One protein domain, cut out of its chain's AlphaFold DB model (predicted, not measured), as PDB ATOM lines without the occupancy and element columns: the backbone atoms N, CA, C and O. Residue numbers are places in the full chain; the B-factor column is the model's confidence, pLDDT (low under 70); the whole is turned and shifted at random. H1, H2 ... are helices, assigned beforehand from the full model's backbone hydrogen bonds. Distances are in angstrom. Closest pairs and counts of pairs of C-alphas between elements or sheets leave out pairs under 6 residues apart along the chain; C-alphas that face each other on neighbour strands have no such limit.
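AT A GLANCE: This is residues 261 to 294, 311 to 342 and 359 to 371 of the 371 residues of the protein "Hypothetical protein" of Hermetia illucens (UniProt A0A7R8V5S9). A loose frame of helices: H1 and H3 run opposite ways along the long axis, H2 is set across one end, and H4 and H5 stand nearly square to each other at the other end. Residues 288 to 294 of H2 stick out. The printed part has 79 residues with five named helices, H1 to H5 in order, and no named strand; the class is all helix. The whole is loose, a rod of 46 by 22 by 18 A, with a radius of gyration of the C-alphas of 15.5 A.

HOW THE PARTS SIT: Start with H1, residues 261 to 277, and look across to H3, residues 311 to 324: they are close but not clearly touching, with C-alphas 275 and 316 closest at 7.1 A, at a shallow tilt of 19 degrees, opposite ways. H2, residues 281 to 294, only just touches H3, with 3 pairs of C-alphas within 8 A, by residues 283 to 287 alone. The closest C-alphas, of Tyr 284 and Ile 313, are 7.1 A apart, and the lines are about perpendicular at 78 degrees. H4, residues 329 to 336, is near H1. H5, residues 359 to 370, only just touches H4, with 3 pairs of C-alphas within 8 A; the closest, of Cys 330 and Cys 364, are 6.2 A apart. H1 and H5 are apart. In all five helices each O i to N i+4 pair is within hydrogen-bond range.

IN THESE COORDINATES: Find C-alpha 261 at (469.892, 415.396, 492.842); from there H1 runs 24.2 A. H2 spans 20.3 A, H3 19.2 A, H4 10.5 A and H5 16.8 A, ending at C-alpha 370 at (471.718, 418.549, 483.161).

THE WHOLE: The C-alphas farthest apart, of Gln 293 and Lys 340, are 50.2 A apart. Look for two cuts: 17.5 A from C-alpha 294 to 311, and 14.9 A from 342 to 359. The links H1 to H2 and H3 to H4 are tight. The pLDDT is under 70 in residues 323 to 342 and 359 to 371.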
ATOM      1  N   PRO A 261     469.352 415.431 494.203       77.56
ATOM      2  CA  PRO A 261     469.892 415.396 492.842       77.56
ATOM      3  C   PRO A 261     471.337 414.879 492.849       77.56
ATOM      4  O   PRO A 261     471.728 414.138 491.955       77.56
ATOM      5  N   GLU A 262     472.094 415.188 493.905       79.25
ATOM      6  CA  GLU A 262     473.452 414.691 494.116       79.25
ATOM      7  C   GLU A 262     473.499 413.168 494.326       79.25
ATOM      8  O   GLU A 262     474.318 412.499 493.704       79.25
ATOM      9  N   GLU A 263     472.598 412.578 495.121       79.44
ATOM     10  CA  GLU A 263     472.556 411.117 495.298       79.44
ATOM     11  C   GLU A 263     472.074 410.418 494.025       79.44
ATOM     12  O   GLU A 263     472.627 409.383 493.665       79.44
ATOM     13  N   VAL A 264     471.096 410.976 493.302       80.31
ATOM     14  CA  VAL A 264     470.657 410.410 492.014       80.31
ATOM     15  C   VAL A 264     471.801 410.440 491.001       80.31
ATOM     16  O   VAL A 264     472.070 409.416 490.368       80.31
ATOM     17  N   ALA A 265     472.512 411.564 490.891       83.75
ATOM     18  CA  ALA A 265     473.690 411.679 490.037       83.75
ATOM     19  C   ALA A 265     474.787 410.688 490.455       83.75
ATOM     20  O   ALA A 265     475.360 410.016 489.598       83.75
ATOM     21  N   LEU A 266     475.035 410.527 491.759       86.12
ATOM     22  CA  LEU A 266     476.029 409.587 492.278       86.12
ATOM     23  C   LEU A 266     475.653 408.130 491.972       86.12
ATOM     24  O   LEU A 266     476.486 407.366 491.495       86.12
ATOM     25  N   ARG A 267     474.386 407.744 492.169       83.50
ATOM     26  CA  ARG A 267     473.882 406.394 491.857       83.50
ATOM     27  C   ARG A 267     473.910 406.097 490.362       83.50
ATOM     28  O   ARG A 267     474.227 404.970 489.978       83.50
ATOM     29  N   LEU A 268     473.575 407.083 489.528       84.50
ATOM     30  CA  LEU A 268     473.668 406.958 488.076       84.50
ATOM     31  C   LEU A 268     475.130 406.782 487.651       84.50
ATOM     32  O   LEU A 268     475.442 405.840 486.926       84.50
ATOM     33  N   THR A 269     476.023 407.610 488.200       88.69
ATOM     34  CA  THR A 269     477.471 407.533 487.961       88.69
ATOM     35  C   THR A 269     478.029 406.171 488.372       88.69
ATOM     36  O   THR A 269     478.750 405.560 487.592       88.69
ATOM     37  N   ASP A 270     477.665 405.639 489.543       88.69
ATOM     38  CA  ASP A 270     478.109 404.313 490.000       88.69
ATOM     39  C   ASP A 270     477.655 403.192 489.052       88.69
ATOM     40  O   ASP A 270     478.425 402.278 488.734       88.69
ATOM     41  N   ALA A 271     476.406 403.250 488.580       83.44
ATOM     42  CA  ALA A 271     475.875 402.266 487.644       83.44
ATOM     43  C   ALA A 271     476.590 402.336 486.284       83.44
ATOM     44  O   ALA A 271     476.991 401.305 485.740       83.44
ATOM     45  N   GLU A 272     476.790 403.539 485.746       85.94
ATOM     46  CA  GLU A 272     477.506 403.761 484.486       85.94
ATOM     47  C   GLU A 272     478.984 403.383 484.589       85.94
ATOM     48  O   GLU A 272     479.521 402.728 483.691       85.94
ATOM     49  N   TYR A 273     479.621 403.696 485.717       90.69
ATOM     50  CA  TYR A 273     480.992 403.307 486.020       90.69
ATOM     51  C   TYR A 273     481.151 401.784 485.967       90.69
ATOM     52  O   TYR A 273     482.033 401.272 485.273       90.69
ATOM     53  N   GLN A 274     480.253 401.028 486.608       87.50
ATOM     54  CA  GLN A 274     480.289 399.564 486.537       87.50
ATOM     55  C   GLN A 274     480.099 399.033 485.113       87.50
ATOM     56  O   GLN A 274     480.694 398.012 484.760       87.50
ATOM     57  N   LEU A 275     479.275 399.686 484.290       82.75
ATOM     58  CA  LEU A 275     479.072 399.286 482.896       82.75
ATOM     59  C   LEU A 275     480.301 399.555 482.032       82.75
ATOM     60  O   LEU A 275     480.655 398.712 481.208       82.75
ATOM     61  N   PHE A 276     480.965 400.689 482.241       86.88
ATOM     62  CA  PHE A 276     482.168 401.059 481.506       86.88
ATOM     63  C   PHE A 276     483.309 400.063 481.755       86.88
ATOM     64  O   PHE A 276     483.925 399.575 480.809       86.88
ATOM     65  N   TYR A 277     483.532 399.673 483.013       89.56
ATOM     66  CA  TYR A 277     484.614 398.747 483.376       89.56
ATOM     67  C   TYR A 277     484.347 397.279 483.018       89.56
ATOM     68  O   TYR A 277     485.275 396.469 483.017       89.56
ATOM     69  N   GLN A 278     483.108 396.916 482.685       87.88
ATOM     70  CA  GLN A 278     482.790 395.574 482.185       87.88
ATOM     71  C   GLN A 278     483.223 395.355 480.734       87.88
ATOM     72  O   GLN A 278     483.289 394.207 480.294       87.88
ATOM     73  N   VAL A 279     483.504 396.423 479.981       90.00
ATOM     74  CA  VAL A 279     483.921 396.327 478.581       90.00
ATOM     75  C   VAL A 279     485.451 396.276 478.507       90.00
ATOM     76  O   VAL A 279     486.112 397.258 478.844       90.00
ATOM     77  N   PRO A 280     486.052 395.168 478.035       91.25
ATOM     78  CA  PRO A 280     487.491 395.111 477.820       91.25
ATOM     79  C   PRO A 280     487.939 396.186 476.812       91.25
ATOM     80  O   PRO A 280     487.321 396.305 475.750       91.25
ATOM     81  N   PRO A 281     489.051 396.912 477.050       90.12
ATOM     82  CA  PRO A 281     489.527 397.949 476.129       90.12
ATOM     83  C   PRO A 281     489.729 397.443 474.694       90.12
ATOM     84  O   PRO A 281     489.466 398.155 473.728       90.12
ATOM     85  N   VAL A 282     490.146 396.180 474.547       92.00
ATOM     86  CA  VAL A 282     490.330 395.520 473.246       92.00
ATOM     87  C   VAL A 282     489.046 395.478 472.419       92.00
ATOM     88  O   VAL A 282     489.098 395.607 471.196       92.00
ATOM     89  N   ASP A 283     487.890 395.331 473.061       89.75
ATOM     90  CA  ASP A 283     486.622 395.250 472.349       89.75
ATOM     91  C   ASP A 283     486.186 396.631 471.862       89.75
ATOM     92  O   ASP A 283     485.655 396.737 470.754       89.75
ATOM     93  N   TYR A 284     486.492 397.690 472.621       88.44
ATOM     94  CA  TYR A 284     486.251 399.069 472.194       88.44
ATOM     95  C   TYR A 284     487.032 399.397 470.915       88.44
ATOM     96  O   TYR A 284     486.450 399.855 469.935       88.44
ATOM     97  N   PHE A 285     488.323 399.054 470.863       91.56
ATOM     98  CA  PHE A 285     489.130 399.256 469.654       91.56
ATOM     99  C   PHE A 285     488.601 398.478 468.445       91.56
ATOM    100  O   PHE A 285     488.512 399.040 467.354       91.56
ATOM    101  N   LYS A 286     488.212 397.206 468.618       90.81
ATOM    102  CA  LYS A 286     487.595 396.423 467.530       90.81
ATOM    103  C   LYS A 286     486.330 397.099 467.010       90.81
ATOM    104  O   LYS A 286     486.101 397.107 465.804       90.81
ATOM    105  N   HIS A 287     485.511 397.638 467.912       88.19
ATOM    106  CA  HIS A 287     484.280 398.319 467.544       88.19
ATOM    107  C   HIS A 287     484.551 399.584 466.723       88.19
ATOM    108  O   HIS A 287     484.020 399.693 465.622       88.19
ATOM    109  N   VAL A 288     485.446 400.459 467.191       88.44
ATOM    110  CA  VAL A 288     485.811 401.702 466.488       88.44
ATOM    111  C   VAL A 288     486.425 401.418 465.114       88.44
ATOM    112  O   VAL A 288     486.089 402.078 464.138       88.44
ATOM    113  N   ILE A 289     487.289 400.404 464.992       91.06
ATOM    114  CA  ILE A 289     487.869 400.026 463.692       91.06
ATOM    115  C   ILE A 289     486.771 399.592 462.711       91.06
ATOM    116  O   ILE A 289     486.800 399.992 461.550       91.06
ATOM    117  N   LEU A 290     485.803 398.792 463.167       87.69
ATOM    118  CA  LEU A 290     484.686 398.352 462.327       87.69
ATOM    119  C   LEU A 290     483.751 399.504 461.950       87.69
ATOM    120  O   LEU A 290     483.228 399.522 460.839       87.69
ATOM    121  N   GLU A 291     483.538 400.454 462.854       88.00
ATOM    122  CA  GLU A 291     482.758 401.661 462.586       88.00
ATOM    123  C   GLU A 291     483.431 402.525 461.508       88.00
ATOM    124  O   GLU A 291     482.813 402.804 460.482       88.00
ATOM    125  N   LEU A 292     484.733 402.801 461.641       90.38
ATOM    126  CA  LEU A 292     485.517 403.542 460.640       90.38
ATOM    127  C   LEU A 292     485.565 402.833 459.277       90.38
ATOM    128  O   LEU A 292     485.533 403.478 458.224       90.38
ATOM    129  N   GLN A 293     485.632 401.498 459.276       87.38
ATOM    130  CA  GLN A 293     485.565 400.694 458.050       87.38
ATOM    131  C   GLN A 293     484.189 400.769 457.378       87.38
ATOM    132  O   GLN A 293     484.109 400.768 456.149       87.38
ATOM    133  N   ASN A 294     483.112 400.862 458.163       83.75
ATOM    134  CA  ASN A 294     481.763 401.033 457.626       83.75
ATOM    135  C   ASN A 294     481.558 402.440 457.044       83.75
ATOM    136  O   ASN A 294     480.943 402.568 455.985       83.75
ATOM    137  N   THR A 311     478.099 392.416 471.487       71.12
ATOM    138  CA  THR A 311     476.863 392.680 472.226       71.12
ATOM    139  C   THR A 311     477.085 393.600 473.422       71.12
ATOM    140  O   THR A 311     476.180 394.366 473.734       71.12
ATOM    141  N   SER A 312     478.268 393.602 474.053       78.25
ATOM    142  CA  SER A 312     478.511 394.423 475.249       78.25
ATOM    143  C   SER A 312     478.535 395.916 474.916       78.25
ATOM    144  O   SER A 312     477.795 396.687 475.522       78.25
ATOM    145  N   ILE A 313     479.296 396.310 473.893       84.06
ATOM    146  CA  ILE A 313     479.431 397.710 473.469       84.06
ATOM    147  C   ILE A 313     478.125 398.217 472.880       84.06
ATOM    148  O   ILE A 313     477.641 399.264 473.295       84.06
ATOM    149  N   LYS A 314     477.478 397.434 472.009       82.88
ATOM    150  CA  LYS A 314     476.158 397.797 471.478       82.88
ATOM    151  C   LYS A 314     475.094 397.864 472.569       82.88
ATOM    152  O   LYS A 314     474.187 398.676 472.471       82.88
ATOM    153  N   SER A 315     475.183 397.040 473.615       81.00
ATOM    154  CA  SER A 315     474.280 397.132 474.765       81.00
ATOM    155  C   SER A 315     474.571 398.346 475.644       81.00
ATOM    156  O   SER A 315     473.642 398.856 476.268       81.00
ATOM    157  N   LEU A 316     475.828 398.778 475.745       82.69
ATOM    158  CA  LEU A 316     476.207 399.997 476.455       82.69
ATOM    159  C   LEU A 316     475.705 401.217 475.682       82.69
ATOM    160  O   LEU A 316     474.962 402.013 476.245       82.69
ATOM    161  N   GLN A 317     475.997 401.279 474.384       85.38
ATOM    162  CA  GLN A 317     475.534 402.324 473.476       85.38
ATOM    163  C   GLN A 317     474.007 402.391 473.440       85.38
ATOM    164  O   GLN A 317     473.442 403.447 473.676       85.38
ATOM    165  N   LYS A 318     473.320 401.247 473.318       84.06
ATOM    166  CA  LYS A 318     471.855 401.187 473.381       84.06
ATOM    167  C   LYS A 318     471.293 401.689 474.711       84.06
ATOM    168  O   LYS A 318     470.243 402.313 474.700       84.06
ATOM    169  N   ARG A 319     471.929 401.392 475.852       74.50
ATOM    170  CA  ARG A 319     471.478 401.915 477.156       74.50
ATOM    171  C   ARG A 319     471.714 403.413 477.270       74.50
ATOM    172  O   ARG A 319     470.843 404.101 477.782       74.50
ATOM    173  N   PHE A 320     472.843 403.898 476.760       79.12
ATOM    174  CA  PHE A 320     473.104 405.327 476.634       79.12
ATOM    175  C   PHE A 320     472.031 405.993 475.778       79.12
ATOM    176  O   PHE A 320     471.404 406.939 476.231       79.12
ATOM    177  N   ASP A 321     471.745 405.447 474.599       79.88
ATOM    178  CA  ASP A 321     470.722 405.966 473.699       79.88
ATOM    179  C   ASP A 321     469.331 405.896 474.334       79.88
ATOM    180  O   ASP A 321     468.589 406.866 474.261       79.88
ATOM    181  N   GLU A 322     468.983 404.791 475.006       75.75
ATOM    182  CA  GLU A 322     467.704 404.620 475.709       75.75
ATOM    183  C   GLU A 322     467.536 405.613 476.868       75.75
ATOM    184  O   GLU A 322     466.436 406.139 477.055       75.75
ATOM    185  N   ASN A 323     468.612 405.902 477.604       64.56
ATOM    186  CA  ASN A 323     468.628 406.898 478.676       64.56
ATOM    187  C   ASN A 323     468.672 408.337 478.138       64.56
ATOM    188  O   ASN A 323     468.187 409.246 478.807       64.56
ATOM    189  N   ARG A 324     469.201 408.536 476.924       65.38
ATOM    190  CA  ARG A 324     469.301 409.832 476.243       65.38
ATOM    191  C   ARG A 324     468.024 410.218 475.488       65.38
ATOM    192  O   ARG A 324     467.892 411.375 475.100       65.38
ATOM    193  N   ILE A 325     467.064 409.303 475.275       52.53
ATOM    194  CA  ILE A 325     465.781 409.675 474.655       52.53
ATOM    195  C   ILE A 325     464.998 410.589 475.617       52.53
ATOM    196  O   ILE A 325     464.593 410.125 476.693       52.53
ATOM    197  N   PRO A 326     464.692 411.841 475.225       51.44
ATOM    198  CA  PRO A 326     463.872 412.735 476.034       51.44
ATOM    199  C   PRO A 326     462.492 412.094 476.244       51.44
ATOM    200  O   PRO A 326     461.741 411.863 475.297       51.44
ATOM    201  N   GLY A 327     462.187 411.730 477.493       55.03
ATOM    202  CA  GLY A 327     460.911 411.122 477.901       55.03
ATOM    203  C   GLY A 327     461.003 409.789 478.658       55.03
ATOM    204  O   GLY A 327     460.039 409.415 479.325       55.03
ATOM    205  N   ARG A 328     462.143 409.079 478.628       56.69
ATOM    206  CA  ARG A 328     462.376 407.895 479.485       56.69
ATOM    207  C   ARG A 328     463.071 408.103 480.841       56.69
ATOM    208  O   ARG A 328     462.887 407.203 481.670       56.69
ATOM    209  N   PRO A 329     463.770 409.216 481.160       58.22
ATOM    210  CA  PRO A 329     464.394 409.352 482.479       58.22
ATOM    211  C   PRO A 329     463.361 409.282 483.610       58.22
ATOM    212  O   PRO A 329     463.640 408.700 484.656       58.22
ATOM    213  N   CYS A 330     462.118 409.708 483.357       54.69
ATOM    214  CA  CYS A 330     461.030 409.597 484.325       54.69
ATOM    215  C   CYS A 330     460.733 408.127 484.720       54.69
ATOM    216  O   CYS A 330     460.387 407.859 485.867       54.69
ATOM    217  N   GLN A 331     460.901 407.146 483.817       58.66
ATOM    218  CA  GLN A 331     460.599 405.736 484.124       58.66
ATOM    219  C   GLN A 331     461.734 405.031 484.882       58.66
ATOM    220  O   GLN A 331     461.476 404.136 485.688       58.66
ATOM    221  N   PHE A 332     462.985 405.425 484.632       60.28
ATOM    222  CA  PHE A 332     464.141 404.923 485.374       60.28
ATOM    223  C   PHE A 332     464.226 405.567 486.763       60.28
ATOM    224  O   PHE A 332     464.405 404.855 487.749       60.28
ATOM    225  N   MET A 333     463.953 406.873 486.871       60.09
ATOM    226  CA  MET A 333     463.797 407.550 488.163       60.09
ATOM    227  C   MET A 333     462.702 406.923 489.023       60.09
ATOM    228  O   MET A 333     462.926 406.683 490.203       60.09
ATOM    229  N   MET A 334     461.557 406.565 488.433       62.25
ATOM    230  CA  MET A 334     460.484 405.855 489.145       62.25
ATOM    231  C   MET A 334     460.899 404.466 489.658       62.25
ATOM    232  O   MET A 334     460.255 403.940 490.559       62.25
ATOM    233  N   LYS A 335     461.958 403.855 489.104       58.56
ATOM    234  CA  LYS A 335     462.507 402.571 489.577       58.56
ATOM    235  C   LYS A 335     463.641 402.727 490.591       58.56
ATOM    236  O   LYS A 335     463.869 401.804 491.364       58.56
ATOM    237  N   ILE A 336     464.367 403.845 490.550       58.28
ATOM    238  CA  ILE A 336     465.465 404.144 491.482       58.28
ATOM    239  C   ILE A 336     464.956 404.808 492.757       58.28
ATOM    240  O   ILE A 336     465.561 404.620 493.813       58.28
ATOM    241  N   LEU A 337     463.847 405.551 492.687       56.84
ATOM    242  CA  LEU A 337     463.213 406.098 493.877       56.84
ATOM    243  C   LEU A 337     462.840 404.938 494.812       56.84
ATOM    244  O   LEU A 337     462.062 404.064 494.420       56.84
ATOM    245  N   PRO A 338     463.396 404.886 496.034       57.44
ATOM    246  CA  PRO A 338     463.060 403.834 496.975       57.44
ATOM    247  C   PRO A 338     461.551 403.856 497.226       57.44
ATOM    248  O   PRO A 338     460.981 404.924 497.447       57.44
ATOM    249  N   GLU A 339     460.910 402.680 497.259       56.75
ATOM    250  CA  GLU A 339     459.463 402.516 497.520       56.75
ATOM    251  C   GLU A 339     458.970 403.298 498.752       56.75
ATOM    252  O   GLU A 339     457.785 403.586 498.875       56.75
ATOM    253  N   LYS A 340     459.877 403.674 499.660       49.72
ATOM    254  CA  LYS A 340     459.596 404.470 500.856       49.72
ATOM    255  C   LYS A 340     459.254 405.943 500.588       49.72
ATOM    256  O   LYS A 340     458.673 406.556 501.476       49.72
ATOM    257  N   LEU A 341     459.582 406.502 499.419       53.12
ATOM    258  CA  LEU A 341     459.276 407.900 499.055       53.12
ATOM    259  C   LEU A 341     457.979 408.057 498.243       53.12
ATOM    260  O   LEU A 341     457.435 409.154 498.152       53.12
ATOM    261  N   LEU A 342     457.447 406.967 497.682       55.34
ATOM    262  CA  LEU A 342     456.193 406.988 496.920       55.34
ATOM    263  C   LEU A 342     454.947 407.350 497.770       55.34
ATOM    264  O   LEU A 342     454.087 408.078 497.275       55.34
ATOM    265  N   ILE A 359     454.648 419.395 487.764       52.72
ATOM    266  CA  ILE A 359     455.859 419.280 488.594       52.72
ATOM    267  C   ILE A 359     456.773 418.158 488.081       52.72
ATOM    268  O   ILE A 359     457.980 418.341 487.950       52.72
ATOM    269  N   CYS A 360     456.190 417.027 487.670       51.88
ATOM    270  CA  CYS A 360     456.945 415.927 487.067       51.88
ATOM    271  C   CYS A 360     457.563 416.318 485.710       51.88
ATOM    272  O   CYS A 360     458.650 415.855 485.373       51.88
ATOM    273  N   SER A 361     456.891 417.185 484.942       57.72
ATOM    274  CA  SER A 361     457.393 417.682 483.655       57.72
ATOM    275  C   SER A 361     458.555 418.665 483.837       57.72
ATOM    276  O   SER A 361     459.589 418.519 483.192       57.72
ATOM    277  N   GLN A 362     458.424 419.611 484.775       56.12
ATOM    278  CA  GLN A 362     459.487 420.561 485.138       56.12
ATOM    279  C   GLN A 362     460.745 419.830 485.631       56.12
ATOM    280  O   GLN A 362     461.853 420.137 485.200       56.12
ATOM    281  N   PHE A 363     460.572 418.813 486.477       56.94
ATOM    282  CA  PHE A 363     461.691 418.047 487.014       56.94
ATOM    283  C   PHE A 363     462.362 417.143 485.968       56.94
ATOM    284  O   PHE A 363     463.589 417.105 485.890       56.94
ATOM    285  N   CYS A 364     461.584 416.471 485.107       58.34
ATOM    286  CA  CYS A 364     462.163 415.705 484.001       58.34
ATOM    287  C   CYS A 364     462.872 416.614 482.978       58.34
ATOM    288  O   CYS A 364     463.897 416.201 482.446       58.34
ATOM    289  N   ASN A 365     462.392 417.842 482.730       58.41
ATOM    290  CA  ASN A 365     463.094 418.811 481.877       58.41
ATOM    291  C   ASN A 365     464.412 419.285 482.496       58.41
ATOM    292  O   ASN A 365     465.419 419.285 481.801       58.41
ATOM    293  N   LEU A 366     464.427 419.613 483.792       59.69
ATOM    294  CA  LEU A 366     465.645 420.039 484.487       59.69
ATOM    295  C   LEU A 366     466.720 418.940 484.474       59.69
ATOM    296  O   LEU A 366     467.888 419.219 484.242       59.69
ATOM    297  N   ILE A 367     466.329 417.677 484.669       58.28
ATOM    298  CA  ILE A 367     467.264 416.544 484.584       58.28
ATOM    299  C   ILE A 367     467.719 416.298 483.141       58.28
ATOM    300  O   ILE A 367     468.898 416.044 482.924       58.28
ATOM    301  N   CYS A 368     466.825 416.407 482.152       56.25
ATOM    302  CA  CYS A 368     467.200 416.344 480.734       56.25
ATOM    303  C   CYS A 368     468.119 417.495 480.293       56.25
ATOM    304  O   CYS A 368     468.779 417.354 479.275       56.25
ATOM    305  N   GLU A 369     468.118 418.634 480.987       53.88
ATOM    306  CA  GLU A 369     469.006 419.765 480.691       53.88
ATOM    307  C   GLU A 369     470.392 419.592 481.337       53.88
ATOM    308  O   GLU A 369     471.385 420.109 480.831       53.88
ATOM    309  N   ILE A 370     470.468 418.848 482.447       54.38
ATOM    310  CA  ILE A 370     471.718 418.549 483.161       54.38
ATOM    311  C   ILE A 370     472.485 417.376 482.519       54.38
ATOM    312  O   ILE A 370     473.716 417.372 482.560       54.38
ATOM    313  N   CYS A 371     471.775 416.391 481.958       47.22
ATOM    314  CA  CYS A 371     472.338 415.222 481.266       47.22
ATOM    315  C   CYS A 371     472.562 415.487 479.773       47.22
ATOM    316  O   CYS A 371     473.619 415.064 479.247       47.22
TER     317      CYS A 371